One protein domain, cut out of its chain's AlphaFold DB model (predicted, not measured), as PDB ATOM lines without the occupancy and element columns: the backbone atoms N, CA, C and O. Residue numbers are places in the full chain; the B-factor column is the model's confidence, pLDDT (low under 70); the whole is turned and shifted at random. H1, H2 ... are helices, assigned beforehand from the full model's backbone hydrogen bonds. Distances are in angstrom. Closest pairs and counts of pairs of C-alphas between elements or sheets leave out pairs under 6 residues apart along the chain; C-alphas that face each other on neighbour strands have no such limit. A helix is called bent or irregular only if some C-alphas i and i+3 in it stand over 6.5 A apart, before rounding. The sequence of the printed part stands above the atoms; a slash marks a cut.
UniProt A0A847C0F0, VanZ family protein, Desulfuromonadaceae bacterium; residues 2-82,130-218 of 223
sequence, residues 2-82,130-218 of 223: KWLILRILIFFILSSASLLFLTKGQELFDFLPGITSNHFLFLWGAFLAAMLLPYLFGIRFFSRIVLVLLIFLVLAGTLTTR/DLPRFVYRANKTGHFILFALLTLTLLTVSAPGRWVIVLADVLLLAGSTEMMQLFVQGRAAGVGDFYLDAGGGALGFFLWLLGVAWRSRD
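What this domain is: This is residues 2 to 82 and 130 to 218 of the 223 residues of the protein "VanZ family protein" of Desulfuromonadaceae bacterium (UniProt A0A847C0F0). Six helices stand in an up-and-down bundle built round H5, which runs through the middle. H1, H5 and H6 form a row, H2 and H3 pack on one side of it, and H4 is wedged between H3 and H6 at a slant; the last residues of H6, 213 to 218, stick out. The printed part has 170 residues with six named helices, H1 to H6 in chain order, and no named strand: it is all helix. It is compact, with a radius of gyration of the C-alphas of 17.3 A, and spans 63 by 47 by 26 A.

How they stand to each other: H1, residues 2 to 24, and H2, residues 37 to 56, form a helical hairpin at a shallow tilt of 15 degrees, the closest C-alphas being those of Ser 18 and Phe 40, 6.8 A apart. H2 has a kink of 29 degrees near residue 50 and is irregular: C-alphas 51 and 54 are 7.0 A apart. H3, residues 61 to 79, is close to H2 but not clearly touching it, with C-alphas 56 and 64 closest at 5.9 A. H4, residues 130 to 157, touches H3, opposite ways at a shallow tilt of 32 degrees, only just short of steep; Leu 70 and Leu 150 have the closest C-alphas, 6.3 A apart. H5, residues 163 to 181, is the hub, touching the five other helices. Its closest C-alphas to H1 are those of Met 179 and Ser 15, 6.7 A apart, and to H2 those of Met 180 and Leu 41, 6.1 A apart. H3 touches H5 with residues 75 to 79 alone, with C-alphas 78 and 177 closest at 5.9 A. H4 and H5 form a helical hairpin, with C-alphas 155 and 163 closest at 6.2 A; H4 touches H5 with residues 147 to 155 alone. H6, residues 191 to 218, forms a helical hairpin with H5, with C-alphas 174 and 194 closest at 5.7 A; H6 touches H5 with residues 193 to 205 alone. H6 touches H4 the same way at a steep tilt of 41 degrees, and the C-alphas of Ala 148 and Gly 204 are closest at 4.0 A. H1 is apart from H3, H4 and H6, and H6 is apart from H2 and H3. Every O i to N i+4 pair is within hydrogen-bond range in H1, H3, H4, H5 and H6, and 13 of 16 are in H2.

Where its parts are: H1 begins at C-alpha 2, (-0.564, -11.134, 128.548), and is 32.9 A long from first to last C-alpha. H2 measures 28.4 A, H3 26.7 A and H5 27.2 A. H4 begins at C-alpha 130, (13.082, -2.381, 174.325), and measures 40.4 A. H6 measures 41.3 A and ends at C-alpha 218, (28.711, 10.682, 130.513).

The domain as a whole: The C-alphas farthest apart are those of Asp 30 and Asp 218, 64.0 A. Residues 83 to 129 are not printed, and C-alphas 82 and 130 are 15.5 A apart across the cut. The link from H1 to H2 is long, with 12 residues. The mean pLDDT of the printed part is 92.4, and no printed residue is under 70.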
ATOM      1  N   LYS A   2       0.274  -9.941 128.244       93.56
ATOM      2  CA  LYS A   2      -0.564 -11.134 128.548       93.56
ATOM      3  C   LYS A   2      -0.127 -11.915 129.805       93.56
ATOM      4  O   LYS A   2      -0.935 -12.169 130.686       93.56
ATOM      5  N   TRP A   3       1.172 -12.198 129.925       92.69
ATOM      6  CA  TRP A   3       1.746 -12.882 131.091       92.69
ATOM      7  C   TRP A   3       1.594 -12.118 132.411       92.69
ATOM      8  O   TRP A   3       1.440 -12.741 133.454       92.69
ATOM      9  N   LEU A   4       1.606 -10.784 132.372       94.06
ATOM     10  CA  LEU A   4       1.420  -9.963 133.567       94.06
ATOM     11  C   LEU A   4      -0.023 -10.055 134.073       94.06
ATOM     12  O   LEU A   4      -0.245 -10.277 135.255       94.06
ATOM     13  N   ILE A   5      -0.993  -9.953 133.160       96.50
ATOM     14  CA  ILE A   5      -2.420 -10.093 133.481       96.50
ATOM     15  C   ILE A   5      -2.686 -11.462 134.115       96.50
ATOM     16  O   ILE A   5      -3.365 -11.542 135.134       96.50
ATOM     17  N   LEU A   6      -2.096 -12.525 133.558       96.50
ATOM     18  CA  LEU A   6      -2.216 -13.869 134.118       96.50
ATOM     19  C   LEU A   6      -1.677 -13.948 135.556       96.50
ATOM     20  O   LEU A   6      -2.345 -14.505 136.420       96.50
ATOM     21  N   ARG A   7      -0.503 -13.369 135.835       96.00
ATOM     22  CA  ARG A   7       0.070 -13.348 137.194       96.00
ATOM     23  C   ARG A   7      -0.805 -12.584 138.180       96.00
ATOM     24  O   ARG A   7      -1.020 -13.067 139.283       96.00
ATOM     25  N   ILE A   8      -1.327 -11.431 137.766       97.44
ATOM     26  CA  ILE A   8      -2.254 -10.629 138.572       97.44
ATOM     27  C   ILE A   8      -3.518 -11.442 138.882       97.44
ATOM     28  O   ILE A   8      -3.949 -11.497 140.030       97.44
ATOM     29  N   LEU A   9      -4.084 -12.128 137.886       97.81
ATOM     30  CA  LEU A   9      -5.261 -12.975 138.077       97.81
ATOM     31  C   LEU A   9      -4.982 -14.128 139.052       97.81
ATOM     32  O   LEU A   9      -5.752 -14.330 139.989       97.81
ATOM     33  N   ILE A  10      -3.871 -14.851 138.867       97.56
ATOM     34  CA  ILE A  10      -3.457 -15.935 139.772       97.56
ATOM     35  C   ILE A  10      -3.283 -15.397 141.195       97.56
ATOM     36  O   ILE A  10      -3.780 -16.011 142.134       97.56
ATOM     37  N   PHE A  11      -2.643 -14.236 141.352       97.69
ATOM     38  CA  PHE A  11      -2.474 -13.580 142.646       97.69
ATOM     39  C   PHE A  11      -3.816 -13.292 143.325       97.69
ATOM     40  O   PHE A  11      -3.985 -13.608 144.503       97.69
ATOM     41  N   PHE A  12      -4.792 -12.732 142.602       97.88
ATOM     42  CA  PHE A  12      -6.120 -12.452 143.155       97.88
ATOM     43  C   PHE A  12      -6.864 -13.726 143.557       97.88
ATOM     44  O   PHE A  12      -7.480 -13.756 144.625       97.88
ATOM     45  N   ILE A  13      -6.782 -14.781 142.741       97.44
ATOM     46  CA  ILE A  13      -7.395 -16.080 143.045       97.44
ATOM     47  C   ILE A  13      -6.757 -16.683 144.302       97.44
ATOM     48  O   ILE A  13      -7.479 -17.018 145.242       97.44
ATOM     49  N   LEU A  14      -5.420 -16.766 144.360       97.31
ATOM     50  CA  LEU A  14      -4.697 -17.289 145.527       97.31
ATOM     51  C   LEU A  14      -4.987 -16.471 146.787       97.31
ATOM     52  O   LEU A  14      -5.202 -17.046 147.854       97.31
ATOM     53  N   SER A  15      -5.014 -15.141 146.672       96.44
ATOM     54  CA  SER A  15      -5.295 -14.252 147.802       96.44
ATOM     55  C   SER A  15      -6.707 -14.459 148.333       96.44
ATOM     56  O   SER A  15      -6.892 -14.651 149.533       96.44
ATOM     57  N   SER A  16      -7.697 -14.505 147.440       96.31
ATOM     58  CA  SER A  16      -9.098 -14.726 147.810       96.31
ATOM     59  C   SER A  16      -9.291 -16.097 148.459       96.31
ATOM     60  O   SER A  16      -9.908 -16.191 149.517       96.31
ATOM     61  N   ALA A  17      -8.704 -17.151 147.882       94.94
ATOM     62  CA  ALA A  17      -8.744 -18.496 148.450       94.94
ATOM     63  C   ALA A  17      -8.071 -18.561 149.834       94.94
ATOM     64  O   ALA A  17      -8.620 -19.167 150.751       94.94
ATOM     65  N   SER A  18      -6.925 -17.890 150.003       95.00
ATOM     66  CA  SER A  18      -6.216 -17.805 151.288       95.00
ATOM     67  C   SER A  18      -7.077 -17.137 152.363       95.00
ATOM     68  O   SER A  18      -7.198 -17.651 153.473       95.00
ATOM     69  N   LEU A  19      -7.709 -16.007 152.035       94.62
ATOM     70  CA  LEU A  19      -8.575 -15.277 152.965       94.62
ATOM     71  C   LEU A  19      -9.841 -16.069 153.316       94.62
ATOM     72  O   LEU A  19     -10.253 -16.092 154.475       94.62
ATOM     73  N   LEU A  20     -10.445 -16.750 152.340       93.75
ATOM     74  CA  LEU A  20     -11.594 -17.626 152.580       93.75
ATOM     75  C   LEU A  20     -11.235 -18.783 153.515       93.75
ATOM     76  O   LEU A  20     -11.981 -19.049 154.452       93.75
ATOM     77  N   PHE A  21     -10.078 -19.416 153.314       93.62
ATOM     78  CA  PHE A  21      -9.585 -20.468 154.204       93.62
ATOM     79  C   PHE A  21      -9.366 -19.968 155.634       93.62
ATOM     80  O   PHE A  21      -9.755 -20.633 156.588       93.62
ATOM     81  N   LEU A  22      -8.805 -18.771 155.805       90.88
ATOM     82  CA  LEU A  22      -8.573 -18.208 157.139       90.88
ATOM     83  C   LEU A  22      -9.866 -17.793 157.851       90.88
ATOM     84  O   LEU A  22      -9.927 -17.850 159.075       90.88
ATOM     85  N   THR A  23     -10.883 -17.356 157.104       92.06
ATOM     86  CA  THR A  23     -12.144 -16.856 157.679       92.06
ATOM     87  C   THR A  23     -13.164 -17.954 157.943       92.06
ATOM     88  O   THR A  23     -13.896 -17.867 158.923       92.06
ATOM     89  N   LYS A  24     -13.224 -18.973 157.083       90.75
ATOM     90  CA  LYS A  24     -14.220 -20.052 157.158       90.75
ATOM     91  C   LYS A  24     -13.627 -21.399 157.570       90.75
ATOM     92  O   LYS A  24     -14.358 -22.373 157.705       90.75
ATOM     93  N   GLY A  25     -12.311 -21.465 157.769       85.19
ATOM     94  CA  GLY A  25     -11.624 -22.691 158.147       85.19
ATOM     95  C   GLY A  25     -11.815 -23.802 157.115       85.19
ATOM     96  O   GLY A  25     -11.845 -23.556 155.907       85.19
ATOM     97  N   GLN A  26     -11.932 -25.034 157.609       76.50
ATOM     98  CA  GLN A  26     -12.126 -26.215 156.768       76.50
ATOM     99  C   GLN A  26     -13.564 -26.377 156.262       76.50
ATOM    100  O   GLN A  26     -13.718 -26.991 155.218       76.50
ATOM    101  N   GLU A  27     -14.569 -25.750 156.888       80.50
ATOM    102  CA  GLU A  27     -15.995 -25.937 156.545       80.50
ATOM    103  C   GLU A  27     -16.316 -25.577 155.083       80.50
ATOM    104  O   GLU A  27     -17.141 -26.200 154.424       80.50
ATOM    105  N   LEU A  28     -15.640 -24.569 154.517       76.81
ATOM    106  CA  LEU A  28     -15.827 -24.233 153.100       76.81
ATOM    107  C   LEU A  28     -15.106 -25.216 152.158       76.81
ATOM    108  O   LEU A  28     -15.410 -25.271 150.969       76.81
ATOM    109  N   PHE A  29     -14.130 -25.960 152.671       76.00
ATOM    110  CA  PHE A  29     -13.277 -26.888 151.933       76.00
ATOM    111  C   PHE A  29     -13.585 -28.351 152.268       76.00
ATOM    112  O   PHE A  29     -12.772 -29.221 151.969       76.00
ATOM    113  N   ASP A  30     -14.767 -28.643 152.818       71.94
ATOM    114  CA  ASP A  30     -15.195 -30.002 153.182       71.94
ATOM    115  C   ASP A  30     -15.177 -30.983 151.993       71.94
ATOM    116  O   ASP A  30     -15.029 -32.190 152.167       71.94
ATOM    117  N   PHE A  31     -15.252 -30.471 150.758       78.44
ATOM    118  CA  PHE A  31     -15.119 -31.261 149.530       78.44
ATOM    119  C   PHE A  31     -13.666 -31.666 149.195       78.44
ATOM    120  O   PHE A  31     -13.449 -32.501 148.317       78.44
ATOM    121  N   LEU A  32     -12.669 -31.089 149.875       78.00
ATOM    122  CA  LEU A  32     -11.240 -31.393 149.755       78.00
ATOM    123  C   LEU A  32     -10.657 -31.700 151.148       78.00
ATOM    124  O   LEU A  32      -9.916 -30.884 151.713       78.00
ATOM    125  N   PRO A  33     -10.967 -32.880 151.719       76.25
ATOM    126  CA  PRO A  33     -10.399 -33.287 152.996       76.25
ATOM    127  C   PRO A  33      -8.867 -33.289 152.907       76.25
ATOM    128  O   PRO A  33      -8.277 -33.887 152.008       76.25
ATOM    129  N   GLY A  34      -8.220 -32.598 153.847       85.44
ATOM    130  CA  GLY A  34      -6.759 -32.552 153.951       85.44
ATOM    131  C   GLY A  34      -6.089 -31.254 153.493       85.44
ATOM    132  O   GLY A  34      -4.864 -31.172 153.571       85.44
ATOM    133  N   ILE A  35      -6.833 -30.217 153.083       91.00
ATOM    134  CA  ILE A  35      -6.222 -28.891 152.889       91.00
ATOM    135  C   ILE A  35      -5.760 -28.336 154.243       91.00
ATOM    136  O   ILE A  35      -6.513 -28.252 155.215       91.00
ATOM    137  N   THR A  36      -4.494 -27.927 154.280       92.50
ATOM    138  CA  THR A  36      -3.822 -27.338 155.446       92.50
ATOM    139  C   THR A  36      -3.104 -26.049 155.053       92.50
ATOM    140  O   THR A  36      -2.830 -25.820 153.875       92.50
ATOM    141  N   SER A  37      -2.702 -25.239 156.036       91.50
ATOM    142  CA  SER A  37      -1.895 -24.025 155.822       91.50
ATOM    143  C   SER A  37      -0.620 -24.269 155.000       91.50
ATOM    144  O   SER A  37      -0.208 -23.409 154.223       91.50
ATOM    145  N   ASN A  38      -0.020 -25.460 155.105       93.31
ATOM    146  CA  ASN A  38       1.177 -25.827 154.342       93.31
ATOM    147  C   ASN A  38       0.915 -25.880 152.832       93.31
ATOM    148  O   ASN A  38       1.804 -25.554 152.049       93.31
ATOM    149  N   HIS A  39      -0.302 -26.238 152.416       94.25
ATOM    150  CA  HIS A  39      -0.681 -26.236 151.005       94.25
ATOM    151  C   HIS A  39      -0.702 -24.811 150.451       94.25
ATOM    152  O   HIS A  39      -0.161 -24.565 149.378       94.25
ATOM    153  N   PHE A  40      -1.245 -23.851 151.203       94.38
ATOM    154  CA  PHE A  40      -1.217 -22.444 150.803       94.38
ATOM    155  C   PHE A  40       0.209 -21.895 150.753       94.38
ATOM    156  O   PHE A  40       0.562 -21.235 149.778       94.38
ATOM    157  N   LEU A  41       1.056 -22.212 151.738       94.25
ATOM    158  CA  LEU A  41       2.476 -21.838 151.701       94.25
ATOM    159  C   LEU A  41       3.188 -22.407 150.468       94.25
ATOM    160  O   LEU A  41       3.952 -21.692 149.818       94.25
ATOM    161  N   PHE A  42       2.912 -23.664 150.116       95.25
ATOM    162  CA  PHE A  42       3.452 -24.287 148.911       95.25
ATOM    163  C   PHE A  42       2.959 -23.592 147.635       95.25
ATOM    164  O   PHE A  42       3.772 -23.262 146.774       95.25
ATOM    165  N   LEU A  43       1.656 -23.314 147.525       96.44
ATOM    166  CA  LEU A  43       1.072 -22.620 146.372       96.44
ATOM    167  C   LEU A  43       1.651 -21.212 146.198       96.44
ATOM    168  O   LEU A  43       2.008 -20.831 145.083       96.44
ATOM    169  N   TRP A  44       1.811 -20.462 147.290       97.19
ATOM    170  CA  TRP A  44       2.478 -19.162 147.264       97.19
ATOM    171  C   TRP A  44       3.951 -19.281 146.863       97.19
ATOM    172  O   TRP A  44       4.414 -18.521 146.016       97.19
ATOM    173  N   GLY A  45       4.675 -20.267 147.396       94.44
ATOM    174  CA  GLY A  45       6.054 -20.548 146.994       94.44
ATOM    175  C   GLY A  45       6.180 -20.868 145.500       94.44
ATOM    176  O   GLY A  45       7.046 -20.316 144.821       94.44
ATOM    177  N   ALA A  46       5.280 -21.696 144.963       96.19
ATOM    178  CA  ALA A  46       5.229 -22.032 143.542       96.19
ATOM    179  C   ALA A  46       4.899 -20.808 142.672       96.19
ATOM    180  O   ALA A  46       5.545 -20.594 141.644       96.19
ATOM    181  N   PHE A  47       3.948 -19.973 143.103       97.00
ATOM    182  CA  PHE A  47       3.627 -18.712 142.434       97.00
ATOM    183  C   PHE A  47       4.842 -17.776 142.375       97.00
ATOM    184  O   PHE A  47       5.183 -17.276 141.301       97.00
ATOM    185  N   LEU A  48       5.543 -17.594 143.498       95.38
ATOM    186  CA  LEU A  48       6.745 -16.763 143.565       95.38
ATOM    187  C   LEU A  48       7.874 -17.307 142.689       95.38
ATOM    188  O   LEU A  48       8.499 -16.541 141.953       95.38
ATOM    189  N   ALA A  49       8.102 -18.621 142.712       93.50
ATOM    190  CA  ALA A  49       9.075 -19.260 141.837       93.50
ATOM    191  C   ALA A  49       8.727 -19.015 140.360       93.50
ATOM    192  O   ALA A  49       9.573 -18.535 139.608       93.50
ATOM    193  N   ALA A  50       7.478 -19.245 139.947       94.50
ATOM    194  CA  ALA A  50       7.028 -19.017 138.573       94.50
ATOM    195  C   ALA A  50       7.127 -17.541 138.142       94.50
ATOM    196  O   ALA A  50       7.441 -17.241 136.985       94.50
ATOM    197  N   MET A  51       6.884 -16.609 139.065       94.25
ATOM    198  CA  MET A  51       7.014 -15.173 138.827       94.25
ATOM    199  C   MET A  51       8.477 -14.753 138.625       94.25
ATOM    200  O   MET A  51       8.762 -13.973 137.712       94.25
ATOM    201  N   LEU A  52       9.393 -15.281 139.443       92.19
ATOM    202  CA  LEU A  52      10.799 -14.866 139.490       92.19
ATOM    203  C   LEU A  52      11.699 -15.623 138.505       92.19
ATOM    204  O   LEU A  52      12.711 -15.086 138.053       92.19
ATOM    205  N   LEU A  53      11.318 -16.842 138.128       92.94
ATOM    206  CA  LEU A  53      12.093 -17.717 137.250       92.94
ATOM    207  C   LEU A  53      12.513 -17.050 135.919       92.94
ATOM    208  O   LEU A  53      13.677 -17.191 135.540       92.94
ATOM    209  N   PRO A  54      11.665 -16.263 135.226       92.12
ATOM    210  CA  PRO A  54      12.072 -15.584 133.993       92.12
ATOM    211  C   PRO A  54      13.230 -14.595 134.162       92.12
ATOM    212  O   PRO A  54      13.940 -14.349 133.192       92.12
ATOM    213  N   TYR A  55      13.446 -14.052 135.364       91.19
ATOM    214  CA  TYR A  55      14.566 -13.148 135.647       91.19
ATOM    215  C   TYR A  55      15.893 -13.882 135.849       91.19
ATOM    216  O   TYR A  55      16.951 -13.262 135.779       91.19
ATOM    217  N   LEU A  56      15.861 -15.196 136.092       91.56
ATOM    218  CA  LEU A  56      17.063 -16.017 136.260       91.56
ATOM    219  C   LEU A  56      17.655 -16.463 134.917       91.56
ATOM    220  O   LEU A  56      18.851 -16.758 134.831       91.56
ATOM    221  N   PHE A  57      16.843 -16.479 133.860       90.12
ATOM    222  CA  PHE A  57      17.280 -16.839 132.518       90.12
ATOM    223  C   PHE A  57      17.888 -15.638 131.783       90.12
ATOM    224  O   PHE A  57      17.353 -14.535 131.799       90.12
ATOM    225  N   GLY A  58      19.026 -15.848 131.117       80.12
ATOM    226  CA  GLY A  58      19.656 -14.836 130.257       80.12
ATOM    227  C   GLY A  58      20.520 -13.782 130.965       80.12
ATOM    228  O   GLY A  58      21.155 -12.979 130.291       80.12
ATOM    229  N   ILE A  59      20.614 -13.798 132.296       88.56
ATOM    230  CA  ILE A  59      21.456 -12.857 133.062       88.56
ATOM    231  C   ILE A  59      22.856 -13.436 133.346       88.56
ATOM    232  O   ILE A  59      23.057 -14.650 133.275       88.56
ATOM    233  N   ARG A  60      23.853 -12.596 133.665       90.19
ATOM    234  CA  ARG A  60      25.221 -13.052 134.008       90.19
ATOM    235  C   ARG A  60      25.233 -13.863 135.311       90.19
ATOM    236  O   ARG A  60      24.414 -13.618 136.192       90.19
ATOM    237  N   PHE A  61      26.187 -14.786 135.454       89.75
ATOM    238  CA  PHE A  61      26.285 -15.697 136.606       89.75
ATOM    239  C   PHE A  61      26.259 -14.974 137.965       89.75
ATOM    240  O   PHE A  61      25.427 -15.292 138.809       89.75
ATOM    241  N   PHE A  62      27.080 -13.936 138.147       90.06
ATOM    242  CA  PHE A  62      27.100 -13.158 139.392       90.06
ATOM    243  C   PHE A  62      25.760 -12.477 139.697       90.06
ATOM    244  O   PHE A  62      25.288 -12.527 140.828       90.06
ATOM    245  N   SER A  63      25.102 -11.899 138.688       88.62
ATOM    246  CA  SER A  63      23.778 -11.292 138.857       88.62
ATOM    247  C   SER A  63      22.718 -12.323 139.254       88.62
ATOM    248  O   SER A  63      21.831 -11.992 140.035       88.62
ATOM    249  N   ARG A  64      22.828 -13.576 138.776       91.81
ATOM    250  CA  ARG A  64      21.949 -14.679 139.214       91.81
ATOM    251  C   ARG A  64      22.136 -14.961 140.690       91.81
ATOM    252  O   ARG A  64      21.144 -15.037 141.400       91.81
ATOM    253  N   ILE A  65      23.383 -15.089 141.145       93.69
ATOM    254  CA  ILE A  65      23.684 -15.361 142.557       93.69
ATOM    255  C   ILE A  65      23.115 -14.255 143.441       93.69
ATOM    256  O   ILE A  65      22.426 -14.555 144.411       93.69
ATOM    257  N   VAL A  66      23.350 -12.987 143.086       94.88
ATOM    258  CA  VAL A  66      22.823 -11.844 143.849       94.88
ATOM    259  C   VAL A  66      21.297 -11.867 143.886       94.88
ATOM    260  O   VAL A  66      20.713 -11.715 144.954       94.88
ATOM    261  N   LEU A  67      20.641 -12.103 142.747       94.00
ATOM    262  CA  LEU A  67      19.183 -12.159 142.683       94.00
ATOM    263  C   LEU A  67      18.617 -13.321 143.513       94.00
ATOM    264  O   LEU A  67      17.703 -13.110 144.304       94.00
ATOM    265  N   VAL A  68      19.185 -14.524 143.388       94.69
ATOM    266  CA  VAL A  68      18.792 -15.696 144.186       94.69
ATOM    267  C   VAL A  68      18.994 -15.431 145.675       94.69
ATOM    268  O   VAL A  68      18.110 -15.746 146.466       94.69
ATOM    269  N   LEU A  69      20.109 -14.807 146.061       96.62
ATOM    270  CA  LEU A  69      20.383 -14.448 147.449       96.62
ATOM    271  C   LEU A  69      19.359 -13.438 147.982       96.62
ATOM    272  O   LEU A  69      18.842 -13.629 149.077       96.62
ATOM    273  N   LEU A  70      19.027 -12.395 147.217       96.12
ATOM    274  CA  LEU A  70      18.015 -11.410 147.616       96.12
ATOM    275  C   LEU A  70      16.633 -12.053 147.768       96.12
ATOM    276  O   LEU A  70      15.962 -11.817 148.771       96.12
ATOM    277  N   ILE A  71      16.231 -12.904 146.818       93.94
ATOM    278  CA  ILE A  71      14.972 -13.659 146.892       93.94
ATOM    279  C   ILE A  71      14.968 -14.550 148.137       93.94
ATOM    280  O   ILE A  71      14.003 -14.542 148.899       93.94
ATOM    281  N   PHE A  72      16.059 -15.279 148.377       95.50
ATOM    282  CA  PHE A  72      16.203 -16.124 149.555       95.50
ATOM    283  C   PHE A  72      16.102 -15.313 150.849       95.50
ATOM    284  O   PHE A  72      15.385 -15.721 151.753       95.50
ATOM    285  N   LEU A  73      16.753 -14.150 150.937       95.81
ATOM    286  CA  LEU A  73      16.692 -13.284 152.117       95.81
ATOM    287  C   LEU A  73      15.282 -12.735 152.361       95.81
ATOM    288  O   LEU A  73      14.832 -12.721 153.508       95.81
ATOM    289  N   VAL A  74      14.559 -12.339 151.307       95.00
ATOM    290  CA  VAL A  74      13.154 -11.905 151.410       95.00
ATOM    291  C   VAL A  74      12.267 -13.053 151.896       95.00
ATOM    292  O   VAL A  74      11.460 -12.864 152.810       95.00
ATOM    293  N   LEU A  75      12.427 -14.259 151.342       94.12
ATOM    294  CA  LEU A  75      11.649 -15.435 151.745       94.12
ATOM    295  C   LEU A  75      11.984 -15.895 153.164       94.12
ATOM    296  O   LEU A  75      11.076 -16.153 153.950       94.12
ATOM    297  N   ALA A  76      13.269 -15.950 153.512       93.00
ATOM    298  CA  ALA A  76      13.730 -16.275 154.854       93.00
ATOM    299  C   ALA A  76      13.160 -15.269 155.856       93.00
ATOM    300  O   ALA A  76      12.546 -15.674 156.840       93.00
ATOM    301  N   GLY A  77      13.257 -13.968 155.569       90.62
ATOM    302  CA  GLY A  77      12.606 -12.923 156.355       90.62
ATOM    303  C   GLY A  77      11.111 -13.194 156.518       90.62
ATOM    304  O   GLY A  77      10.619 -13.278 157.639       90.62
ATOM    305  N   THR A  78      10.399 -13.452 155.426       91.31
ATOM    306  CA  THR A  78       8.946 -13.686 155.417       91.31
ATOM    307  C   THR A  78       8.525 -14.887 156.270       91.31
ATOM    308  O   THR A  78       7.627 -14.753 157.107       91.31
ATOM    309  N   LEU A  79       9.202 -16.026 156.099       92.75
ATOM    310  CA  LEU A  79       8.855 -17.319 156.701       92.75
ATOM    311  C   LEU A  79       9.408 -17.518 158.117       92.75
ATOM    312  O   LEU A  79       8.977 -18.427 158.825       92.75
ATOM    313  N   THR A  80      10.346 -16.680 158.557       90.75
ATOM    314  CA  THR A  80      10.919 -16.815 159.899       90.75
ATOM    315  C   THR A  80       9.885 -16.476 160.975       90.75
ATOM    316  O   THR A  80       9.332 -15.371 161.012       90.75
ATOM    317  N   THR A  81       9.685 -17.405 161.913       87.69
ATOM    318  CA  THR A  81       8.783 -17.241 163.058       87.69
ATOM    319  C   THR A  81       9.293 -16.193 164.046       87.69
ATOM    320  O   THR A  81      10.490 -15.916 164.172       87.69
ATOM    321  N   ARG A  82       8.369 -15.600 164.810       82.50
ATOM    322  CA  ARG A  82       8.709 -14.577 165.808       82.50
ATOM    323  C   ARG A  82       9.676 -15.101 166.879       82.50
ATOM    324  O   ARG A  82      10.576 -14.367 167.276       82.50
ATOM    325  N   ASP A 130      12.581  -3.019 175.550       77.62
ATOM    326  CA  ASP A 130      13.082  -2.381 174.325       77.62
ATOM    327  C   ASP A 130      13.502  -3.391 173.252       77.62
ATOM    328  O   ASP A 130      13.406  -3.100 172.057       77.62
ATOM    329  N   LEU A 131      13.881  -4.611 173.654       76.50
ATOM    330  CA  LEU A 131      14.318  -5.660 172.733       76.50
ATOM    331  C   LEU A 131      13.239  -6.013 171.687       76.50
ATOM    332  O   LEU A 131      13.545  -5.956 170.496       76.50
ATOM    333  N   PRO A 132      11.962  -6.261 172.054       80.38
ATOM    334  CA  PRO A 132      10.902  -6.508 171.072       80.38
ATOM    335  C   PRO A 132      10.728  -5.381 170.050       80.38
ATOM    336  O   PRO A 132      10.488  -5.645 168.872       80.38
ATOM    337  N   ARG A 133      10.857  -4.122 170.488       83.06
ATOM    338  CA  ARG A 133      10.695  -2.944 169.623       83.06
ATOM    339  C   ARG A 133      11.861  -2.801 168.656       83.06
ATOM    340  O   ARG A 133      11.638  -2.487 167.487       83.06
ATOM    341  N   PHE A 134      13.081  -3.046 169.127       83.06
ATOM    342  CA  PHE A 134      14.273  -3.028 168.287       83.06
ATOM    343  C   PHE A 134      14.211  -4.111 167.206       83.06
ATOM    344  O   PHE A 134      14.342  -3.782 166.030       83.06
ATOM    345  N   VAL A 135      13.920  -5.367 167.575       83.69
ATOM    346  CA  VAL A 135      13.792  -6.483 166.614       83.69
ATOM    347  C   VAL A 135      12.738  -6.182 165.558       83.69
ATOM    348  O   VAL A 135      12.963  -6.390 164.368       83.69
ATOM    349  N   TYR A 136      11.598  -5.646 165.988       84.94
ATOM    350  CA  TYR A 136      10.530  -5.254 165.083       84.94
ATOM    351  C   TYR A 136      10.973  -4.171 164.087       84.94
ATOM    352  O   TYR A 136      10.767  -4.332 162.885       84.94
ATOM    353  N   ARG A 137      11.626  -3.098 164.557       87.44
ATOM    354  CA  ARG A 137      12.135  -2.026 163.683       87.44
ATOM    355  C   ARG A 137      13.218  -2.525 162.733       87.44
ATOM    356  O   ARG A 137      13.132  -2.245 161.545       87.44
ATOM    357  N   ALA A 138      14.188  -3.287 163.233       86.94
ATOM    358  CA  ALA A 138      15.265  -3.848 162.422       86.94
ATOM    359  C   ALA A 138      14.714  -4.752 161.312       86.94
ATOM    360  O   ALA A 138      15.134  -4.635 160.164       86.94
ATOM    361  N   ASN A 139      13.718  -5.588 161.627       87.19
ATOM    362  CA  ASN A 139      13.060  -6.426 160.629       87.19
ATOM    363  C   ASN A 139      12.376  -5.597 159.536       87.19
ATOM    364  O   ASN A 139      12.519  -5.905 158.358       87.19
ATOM    365  N   LYS A 140      11.652  -4.541 159.926       89.25
ATOM    366  CA  LYS A 140      10.999  -3.638 158.974       89.25
ATOM    367  C   LYS A 140      12.018  -2.954 158.073       89.25
ATOM    368  O   LYS A 140      11.943  -3.079 156.860       89.25
ATOM    369  N   THR A 141      13.024  -2.312 158.655       93.19
ATOM    370  CA  THR A 141      14.080  -1.654 157.881       93.19
ATOM    371  C   THR A 141      14.804  -2.635 156.953       93.19
ATOM    372  O   THR A 141      15.091  -2.288 155.812       93.19
ATOM    373  N   GLY A 142      15.055  -3.868 157.405       93.88
ATOM    374  CA  GLY A 142      15.665  -4.914 156.582       93.88
ATOM    375  C   GLY A 142      14.825  -5.255 155.352       93.88
ATOM    376  O   GLY A 142      15.347  -5.247 154.241       93.88
ATOM    377  N   HIS A 143      13.526  -5.478 155.534       94.19
ATOM    378  CA  HIS A 143      12.584  -5.730 154.443       94.19
ATOM    379  C   HIS A 143      12.522  -4.561 153.443       94.19
ATOM    380  O   HIS A 143      12.719  -4.771 152.246       94.19
ATOM    381  N   PHE A 144      12.402  -3.322 153.931       97.25
ATOM    382  CA  PHE A 144      12.455  -2.118 153.093       97.25
ATOM    383  C   PHE A 144      13.718  -2.072 152.216       97.25
ATOM    384  O   PHE A 144      13.641  -1.873 151.001       97.25
ATOM    385  N   ILE A 145      14.893  -2.290 152.818       97.81
ATOM    386  CA  ILE A 145      16.177  -2.278 152.103       97.81
ATOM    387  C   ILE A 145      16.249  -3.429 151.093       97.81
ATOM    388  O   ILE A 145      16.688  -3.222 149.961       97.81
ATOM    389  N   LEU A 146      15.805  -4.632 151.468       97.19
ATOM    390  CA  LEU A 146      15.803  -5.794 150.577       97.19
ATOM    391  C   LEU A 146      14.937  -5.555 149.339       97.19
ATOM    392  O   LEU A 146      15.392  -5.834 148.231       97.19
ATOM    393  N   PHE A 147      13.741  -4.985 149.496       98.06
ATOM    394  CA  PHE A 147      12.875  -4.646 148.364       98.06
ATOM    395  C   PHE A 147      13.470  -3.548 147.471       98.06
ATOM    396  O   PHE A 147      13.346  -3.624 146.243       98.06
ATOM    397  N   ALA A 148      14.185  -2.577 148.047       98.31
ATOM    398  CA  ALA A 148      14.922  -1.577 147.275       98.31
ATOM    399  C   ALA A 148      16.041  -2.207 146.434       98.31
ATOM    400  O   ALA A 148      16.113  -1.983 145.221       98.31
ATOM    401  N   LEU A 149      16.877  -3.047 147.051       98.12
ATOM    402  CA  LEU A 149      17.973  -3.743 146.372       98.12
ATOM    403  C   LEU A 149      17.466  -4.725 145.315       98.12
ATOM    404  O   LEU A 149      18.032  -4.805 144.222       98.12
ATOM    405  N   LEU A 150      16.386  -5.445 145.613       97.50
ATOM    406  CA  LEU A 150      15.754  -6.371 144.682       97.50
ATOM    407  C   LEU A 150      15.222  -5.635 143.454       97.50
ATOM    408  O   LEU A 150      15.532  -6.031 142.333       97.50
ATOM    409  N   THR A 151      14.490  -4.538 143.651       98.12
ATOM    410  CA  THR A 151      13.933  -3.748 142.542       98.12
ATOM    411  C   THR A 151      15.034  -3.154 141.674       98.12
ATOM    412  O   THR A 151      14.993  -3.286 140.451       98.12
ATOM    413  N   LEU A 152      16.064  -2.572 142.296       97.44
ATOM    414  CA  LEU A 152      17.233  -2.053 141.588       97.44
ATOM    415  C   LEU A 152      17.931  -3.151 140.768       97.44
ATOM    416  O   LEU A 152      18.260  -2.942 139.599       97.44
ATOM    417  N   THR A 153      18.122  -4.332 141.361       95.88
ATOM    418  CA  THR A 153      18.743  -5.485 140.695       95.88
ATOM    419  C   THR A 153      17.900  -5.941 139.511       95.88
ATOM    420  O   THR A 153      18.415  -6.018 138.396       95.88
ATOM    421  N   LEU A 154      16.599  -6.173 139.716       95.62
ATOM    422  CA  LEU A 154      15.668  -6.609 138.674       95.62
ATOM    423  C   LEU A 154      15.618  -5.620 137.506       95.62
ATOM    424  O   LEU A 154      15.709  -6.042 136.356       95.62
ATOM    425  N   LEU A 155      15.542  -4.315 137.772       95.62
ATOM    426  CA  LEU A 155      15.555  -3.283 136.730       95.62
ATOM    427  C   LEU A 155      16.886  -3.221 135.973       95.62
ATOM    428  O   LEU A 155      16.899  -2.954 134.774       95.62
ATOM    429  N   THR A 156      18.001  -3.479 136.656       93.56
ATOM    430  CA  THR A 156      19.337  -3.474 136.041       93.56
ATOM    431  C   THR A 156      19.547  -4.671 135.115       93.56
ATOM    432  O   THR A 156      20.242  -4.547 134.109       93.56
ATOM    433  N   VAL A 157      18.956  -5.823 135.439       92.06
ATOM    434  CA  VAL A 157      19.120  -7.058 134.654       92.06
ATOM    435  C   VAL A 157      18.003  -7.293 133.634       92.06
ATOM    436  O   VAL A 157      18.140  -8.146 132.759       92.06
ATOM    437  N   SER A 158      16.897  -6.556 133.733       91.38
ATOM    438  CA  SER A 158      15.760  -6.684 132.823       91.38
ATOM    439  C   SER A 158      16.033  -6.062 131.459       91.38
ATOM    440  O   SER A 158      16.759  -5.078 131.328       91.38
ATOM    441  N   ALA A 159      15.381  -6.606 130.429       86.75
ATOM    442  CA  ALA A 159      15.433  -6.026 129.092       86.75
ATOM    443  C   ALA A 159      14.888  -4.577 129.086       86.75
ATOM    444  O   ALA A 159      13.923  -4.286 129.809       86.75
ATOM    445  N   PRO A 160      15.447  -3.685 128.243       87.31
ATOM    446  CA  PRO A 160      14.970  -2.311 128.108       87.31
ATOM    447  C   PRO A 160      13.455  -2.235 127.870       87.31
ATOM    448  O   PRO A 160      12.870  -3.080 127.193       87.31
ATOM    449  N   GLY A 161      12.803  -1.230 128.458       89.25
ATOM    450  CA  GLY A 161      11.360  -1.003 128.308       89.25
ATOM    451  C   GLY A 161      10.449  -1.921 129.137       89.25
ATOM    452  O   GLY A 161       9.237  -1.720 129.139       89.25
ATOM    453  N   ARG A 162      10.986  -2.895 129.890       92.62
ATOM    454  CA  ARG A 162      10.184  -3.802 130.744       92.62
ATOM    455  C   ARG A 162      10.018  -3.343 132.195       92.62
ATOM    456  O   ARG A 162       9.528  -4.111 133.017       92.62
ATOM    457  N   TRP A 163      10.383  -2.105 132.516       95.12
ATOM    458  CA  TRP A 163      10.351  -1.578 133.884       95.12
ATOM    459  C   TRP A 163       8.957  -1.667 134.532       95.12
ATOM    460  O   TRP A 163       8.866  -2.021 135.700       95.12
ATOM    461  N   VAL A 164       7.869  -1.472 133.773       96.12
ATOM    462  CA  VAL A 164       6.486  -1.621 134.282       96.12
ATOM    463  C   VAL A 164       6.223  -3.035 134.808       96.12
ATOM    464  O   VAL A 164       5.607  -3.200 135.856       96.12
ATOM    465  N   ILE A 165       6.699  -4.059 134.091       95.88
ATOM    466  CA  ILE A 165       6.518  -5.464 134.484       95.88
ATOM    467  C   ILE A 165       7.301  -5.743 135.767       95.88
ATOM    468  O   ILE A 165       6.766  -6.377 136.667       95.88
ATOM    469  N   VAL A 166       8.525  -5.215 135.872       96.44
ATOM    470  CA  VAL A 166       9.351  -5.351 137.079       96.44
ATOM    471  C   VAL A 166       8.661  -4.727 138.287       96.44
ATOM    472  O   VAL A 166       8.558  -5.375 139.322       96.44
ATOM    473  N   LEU A 167       8.150  -3.499 138.160       97.69
ATOM    474  CA  LEU A 167       7.446  -2.834 139.260       97.69
ATOM    475  C   LEU A 167       6.189  -3.601 139.674       97.69
ATOM    476  O   LEU A 167       5.940  -3.775 140.864       97.69
ATOM    477  N   ALA A 168       5.421  -4.099 138.706       97.69
ATOM    478  CA  ALA A 168       4.248  -4.906 139.000       97.69
ATOM    479  C   ALA A 168       4.616  -6.232 139.689       97.69
ATOM    480  O   ALA A 168       3.979  -6.585 140.675       97.69
ATOM    481  N   ASP A 169       5.665  -6.928 139.244       96.94
ATOM    482  CA  ASP A 169       6.145  -8.151 139.900       96.94
ATOM    483  C   ASP A 169       6.668  -7.876 141.323       96.94
ATOM    484  O   ASP A 169       6.452  -8.687 142.217       96.94
ATOM    485  N   VAL A 170       7.303  -6.726 141.567       97.94
ATOM    486  CA  VAL A 170       7.728  -6.303 142.915       97.94
ATOM    487  C   VAL A 170       6.520  -6.055 143.824       97.94
ATOM    488  O   VAL A 170       6.534  -6.475 144.980       97.94
ATOM    489  N   LEU A 171       5.458  -5.421 143.318       98.19
ATOM    490  CA  LEU A 171       4.218  -5.227 144.079       98.19
ATOM    491  C   LEU A 171       3.503  -6.553 144.352       98.19
ATOM    492  O   LEU A 171       3.034  -6.779 145.465       98.19
ATOM    493  N   LEU A 172       3.453  -7.449 143.363       98.00
ATOM    494  CA  LEU A 172       2.920  -8.799 143.547       98.00
ATOM    495  C   LEU A 172       3.746  -9.583 144.571       98.00
ATOM    496  O   LEU A 172       3.168 -10.275 145.405       98.00
ATOM    497  N   LEU A 173       5.075  -9.444 144.555       97.25
ATOM    498  CA  LEU A 173       5.962 -10.047 145.548       97.25
ATOM    499  C   LEU A 173       5.667  -9.519 146.955       97.25
ATOM    500  O   LEU A 173       5.481 -10.335 147.849       97.25
ATOM    501  N   ALA A 174       5.565  -8.198 147.135       97.31
ATOM    502  CA  ALA A 174       5.221  -7.578 148.420       97.31
ATOM    503  C   ALA A 174       3.842  -8.032 148.928       97.31
ATOM    504  O   ALA A 174       3.655  -8.323 150.106       97.31
ATOM    505  N   GLY A 175       2.857  -8.144 148.035       97.44
ATOM    506  CA  GLY A 175       1.551  -8.699 148.394       97.44
ATOM    507  C   GLY A 175       1.644 -10.173 148.793       97.44
ATOM    508  O   GLY A 175       1.025 -10.602 149.761       97.44
ATOM    509  N   SER A 176       2.451 -10.952 148.074       97.44
ATOM    510  CA  SER A 176       2.607 -12.389 148.317       97.44
ATOM    511  C   SER A 176       3.303 -12.659 149.645       97.44
ATOM    512  O   SER A 176       2.905 -13.575 150.360       97.44
ATOM    513  N   THR A 177       4.315 -11.862 150.006       96.00
ATOM    514  CA  THR A 177       5.006 -11.990 151.295       96.00
ATOM    515  C   THR A 177       4.061 -11.715 152.458       96.00
ATOM    516  O   THR A 177       4.098 -12.444 153.447       96.00
ATOM    517  N   GLU A 178       3.155 -10.744 152.336       95.88
ATOM    518  CA  GLU A 178       2.107 -10.512 153.335       95.88
ATOM    519  C   GLU A 178       1.093 -11.661 153.396       95.88
ATOM    520  O   GLU A 178       0.787 -12.157 154.482       95.88
ATOM    521  N   MET A 179       0.633 -12.168 152.249       96.69
ATOM    522  CA  MET A 179      -0.289 -13.309 152.224       96.69
ATOM    523  C   MET A 179       0.328 -14.578 152.823       96.69
ATOM    524  O   MET A 179      -0.342 -15.298 153.561       96.69
ATOM    525  N   MET A 180       1.613 -14.840 152.573       95.62
ATOM    526  CA  MET A 180       2.334 -15.965 153.175       95.62
ATOM    527  C   MET A 180       2.449 -15.832 154.697       95.62
ATOM    528  O   MET A 180       2.348 -16.837 155.401       95.62
ATOM    529  N   GLN A 181       2.617 -14.613 155.223       94.75
ATOM    530  CA  GLN A 181       2.719 -14.379 156.669       94.75
ATOM    531  C   GLN A 181       1.453 -14.770 157.434       94.75
ATOM    532  O   GLN A 181       1.568 -15.147 158.599       94.75
ATOM    533  N   LEU A 182       0.276 -14.751 156.798       93.81
ATOM    534  CA  LEU A 182      -0.973 -15.211 157.417       93.81
ATOM    535  C   LEU A 182      -0.924 -16.687 157.841       93.81
ATOM    536  O   LEU A 182      -1.637 -17.095 158.754       93.81
ATOM    537  N   PHE A 183      -0.071 -17.481 157.194       94.12
ATOM    538  CA  PHE A 183       0.093 -18.907 157.464       94.12
ATOM    539  C   PHE A 183       1.300 -19.217 158.362       94.12
ATOM    540  O   PHE A 183       1.567 -20.383 158.649       94.12
ATOM    541  N   VAL A 184       2.033 -18.195 158.819       92.06
ATOM    542  CA  VAL A 184       3.203 -18.352 159.692       92.06
ATOM    543  C   VAL A 184       2.817 -18.025 161.132       92.06
ATOM    544  O   VAL A 184       2.381 -16.920 161.453       92.06
ATOM    545  N   GLN A 185       3.029 -18.977 162.039       88.75
ATOM    546  CA  GLN A 185       2.636 -18.827 163.438       88.75
ATOM    547  C   GLN A 185       3.298 -17.606 164.106       88.75
ATOM    548  O   GLN A 185       4.521 -17.423 164.077       88.75
ATOM    549  N   GLY A 186       2.478 -16.771 164.750       84.50
ATOM    550  CA  GLY A 186       2.937 -15.588 165.486       84.50
ATOM    551  C   GLY A 186       3.349 -14.406 164.603       84.50
ATOM    552  O   GLY A 186       3.954 -13.455 165.113       84.50
ATOM    553  N   ARG A 187       3.036 -14.454 163.302       85.94
ATOM    554  CA  ARG A 187       3.101 -13.316 162.380       85.94
ATOM    555  C   ARG A 187       1.680 -12.806 162.141       85.94
ATOM    556  O   ARG A 187       0.720 -13.565 162.193       85.94
ATOM    557  N   ALA A 188       1.559 -11.505 161.933       84.31
ATOM    558  CA  ALA A 188       0.322 -10.877 161.502       84.31
ATOM    559  C   ALA A 188       0.651 -10.159 160.201       84.31
ATOM    560  O   ALA A 188       1.580  -9.352 160.195       84.31
ATOM    561  N   ALA A 189      -0.071 -10.481 159.129       85.44
ATOM    562  CA  ALA A 189       0.027  -9.705 157.905       85.44
ATOM    563  C   ALA A 189      -0.539  -8.309 158.165       85.44
ATOM    564  O   ALA A 189      -1.565  -8.151 158.840       85.44
ATOM    565  N   GLY A 190       0.143  -7.298 157.653       88.19
ATOM    566  CA  GLY A 190      -0.204  -5.910 157.870       88.19
ATOM    567  C   GLY A 190      -0.189  -5.154 156.558       88.19
ATOM    568  O   GLY A 190       0.809  -5.124 155.851       88.19
ATOM    569  N   VAL A 191      -1.260  -4.411 156.284       91.69
ATOM    570  CA  VAL A 191      -1.282  -3.460 155.160       91.69
ATOM    571  C   VAL A 191      -0.117  -2.457 155.266       91.69
ATOM    572  O   VAL A 191       0.464  -2.050 154.266       91.69
ATOM    573  N   GLY A 192       0.288  -2.102 156.492       92.69
ATOM    574  CA  GLY A 192       1.472  -1.273 156.727       92.69
ATOM    575  C   GLY A 192       2.800  -1.934 156.341       92.69
ATOM    576  O   GLY A 192       3.726  -1.217 155.968       92.69
ATOM    577  N   ASP A 193       2.903  -3.261 156.406       91.94
ATOM    578  CA  ASP A 193       4.107  -4.003 156.010       91.94
ATOM    579  C   ASP A 193       4.175  -4.108 154.479       91.94
ATOM    580  O   ASP A 193       5.221  -3.817 153.900       91.94
ATOM    581  N   PHE A 194       3.030  -4.316 153.812       96.06
ATOM    582  CA  PHE A 194       2.921  -4.188 152.354       96.06
ATOM    583  C   PHE A 194       3.414  -2.824 151.843       96.06
ATOM    584  O   PHE A 194       4.235  -2.760 150.930       96.06
ATOM    585  N   TYR A 195       2.932  -1.719 152.426       97.06
ATOM    586  CA  TYR A 195       3.350  -0.378 151.999       97.06
ATOM    587  C   TYR A 195       4.834  -0.119 152.236       97.06
ATOM    588  O   TYR A 195       5.459   0.626 151.483       97.06
ATOM    589  N   LEU A 196       5.397  -0.722 153.279       95.88
ATOM    590  CA  LEU A 196       6.808  -0.598 153.591       95.88
ATOM    591  C   LEU A 196       7.664  -1.341 152.555       95.88
ATOM    592  O   LEU A 196       8.615  -0.759 152.032       95.88
ATOM    593  N   ASP A 197       7.280  -2.558 152.176       96.94
ATOM    594  CA  ASP A 197       7.939  -3.322 151.109       96.94
ATOM    595  C   ASP A 197       7.799  -2.617 149.747       96.94
ATOM    596  O   ASP A 197       8.787  -2.412 149.031       96.94
ATOM    597  N   ALA A 198       6.597  -2.133 149.418       97.69
ATOM    598  CA  ALA A 198       6.342  -1.347 148.210       97.69
ATOM    599  C   ALA A 198       7.141  -0.030 148.185       97.69
ATOM    600  O   ALA A 198       7.670   0.358 147.140       97.69
ATOM    601  N   GLY A 199       7.280   0.640 149.334       97.88
ATOM    602  CA  GLY A 199       8.106   1.836 149.497       97.88
ATOM    603  C   GLY A 199       9.590   1.556 149.260       97.88
ATOM    604  O   GLY A 199      10.266   2.345 148.596       97.88
ATOM    605  N   GLY A 200      10.080   0.401 149.720       98.06
ATOM    606  CA  GLY A 200      11.409  -0.098 149.372       98.06
ATOM    607  C   GLY A 200      11.560  -0.248 147.859       98.06
ATOM    608  O   GLY A 200      12.500   0.284 147.266       98.06
ATOM    609  N   GLY A 201      10.583  -0.876 147.203       98.12
ATOM    610  CA  GLY A 201      10.564  -1.000 145.745       98.12
ATOM    611  C   GLY A 201      10.601   0.345 145.010       98.12
ATOM    612  O   GLY A 201      11.388   0.523 144.076       98.12
ATOM    613  N   ALA A 202       9.832   1.329 145.478       98.38
ATOM    614  CA  ALA A 202       9.842   2.686 144.932       98.38
ATOM    615  C   ALA A 202      11.218   3.364 145.069       98.38
ATOM    616  O   ALA A 202      11.694   3.985 144.114       98.38
ATOM    617  N   LEU A 203      11.898   3.196 146.210       98.44
ATOM    618  CA  LEU A 203      13.266   3.685 146.395       98.44
ATOM    619  C   LEU A 203      14.236   3.032 145.397       98.44
ATOM    620  O   LEU A 203      15.027   3.729 144.763       98.44
ATOM    621  N   GLY A 204      14.155   1.711 145.217       98.25
ATOM    622  CA  GLY A 204      14.979   0.986 144.242       98.25
ATOM    623  C   GLY A 204      14.778   1.484 142.808       98.25
ATOM    624  O   GLY A 204      15.749   1.673 142.072       98.25
ATOM    625  N   PHE A 205      13.531   1.766 142.426       98.12
ATOM    626  CA  PHE A 205      13.200   2.368 141.133       98.12
ATOM    627  C   PHE A 205      13.793   3.771 140.972       98.12
ATOM    628  O   PHE A 205      14.403   4.066 139.943       98.12
ATOM    629  N   PHE A 206      13.674   4.620 141.995       98.25
ATOM    630  CA  PHE A 206      14.251   5.963 141.976       98.25
ATOM    631  C   PHE A 206      15.779   5.935 141.818       98.25
ATOM    632  O   PHE A 206      16.330   6.642 140.973       98.25
ATOM    633  N   LEU A 207      16.470   5.064 142.561       97.94
ATOM    634  CA  LEU A 207      17.920   4.878 142.433       97.94
ATOM    635  C   LEU A 207      18.318   4.386 141.035       97.94
ATOM    636  O   LEU A 207      19.316   4.846 140.475       97.94
ATOM    637  N   TRP A 208      17.526   3.489 140.442       97.06
ATOM    638  CA  TRP A 208      17.748   3.039 139.070       97.06
ATOM    639  C   TRP A 208      17.624   4.192 138.063       97.06
ATOM    640  O   TRP A 208      18.499   4.340 137.209       97.06
ATOM    641  N   LEU A 209      16.603   5.049 138.196       96.62
ATOM    642  CA  LEU A 209      16.430   6.234 137.345       96.62
ATOM    643  C   LEU A 209      17.620   7.192 137.446       96.62
ATOM    644  O   LEU A 209      18.121   7.646 136.417       96.62
ATOM    645  N   LEU A 210      18.112   7.454 138.660       96.25
ATOM    646  CA  LEU A 210      19.317   8.262 138.866       96.25
ATOM    647  C   LEU A 210      20.531   7.654 138.155       96.25
ATOM    648  O   LEU A 210      21.266   8.366 137.473       96.25
ATOM    649  N   GLY A 211      20.715   6.336 138.254       94.38
ATOM    650  CA  GLY A 211      21.804   5.630 137.576       94.38
ATOM    651  C   GLY A 211      21.680   5.609 136.047       94.38
ATOM    652  O   GLY A 211      22.692   5.550 135.344       94.38
ATOM    653  N   VAL A 212      20.460   5.647 135.503       92.81
ATOM    654  CA  VAL A 212      20.225   5.825 134.060       92.81
ATOM    655  C   VAL A 212      20.565   7.256 133.645       92.81
ATOM    656  O   VAL A 212      21.372   7.441 132.736       92.81
ATOM    657  N   ALA A 213      20.027   8.258 134.346       92.19
ATOM    658  CA  ALA A 213      20.262   9.672 134.056       92.19
ATOM    659  C   ALA A 213      21.748  10.050 134.150       92.19
ATOM    660  O   ALA A 213      22.245  10.815 133.323       92.19
ATOM    661  N   TRP A 214      22.467   9.486 135.125       93.31
ATOM    662  CA  TRP A 214      23.910   9.661 135.265       93.31
ATOM    663  C   TRP A 214      24.661   9.146 134.031       93.31
ATOM    664  O   TRP A 214      25.416   9.892 133.414       93.31
ATOM    665  N   ARG A 215      24.398   7.901 133.607       89.38
ATOM    666  CA  ARG A 215      25.046   7.302 132.425       89.38
ATOM    667  C   ARG A 215      24.771   8.080 131.139       89.38
ATOM    668  O   ARG A 215      25.652   8.180 130.290       89.38
ATOM    669  N   SER A 216      23.579   8.659 131.003       87.75
ATOM    670  CA  SER A 216      23.239   9.505 129.855       87.75
ATOM    671  C   SER A 216      24.050  10.804 129.792       87.75
ATOM    672  O   SER A 216      24.264  11.309 128.696       87.75
ATOM    673  N   ARG A 217      24.526  11.341 130.926       86.69
ATOM    674  CA  ARG A 217      25.387  12.541 130.940       86.69
ATOM    675  C   ARG A 217      26.810  12.241 130.476       86.69
ATOM    676  O   ARG A 217      27.399  13.046 129.759       86.69
ATOM    677  N   ASP A 218      27.340  11.081 130.854       81.69
ATOM    678  CA  ASP A 218      28.711  10.682 130.513       81.69
ATOM    679  C   ASP A 218      28.837  10.220 129.049       81.69
ATOM    680  O   ASP A 218      29.894  10.367 128.434       81.69
TER     681      ASP A 218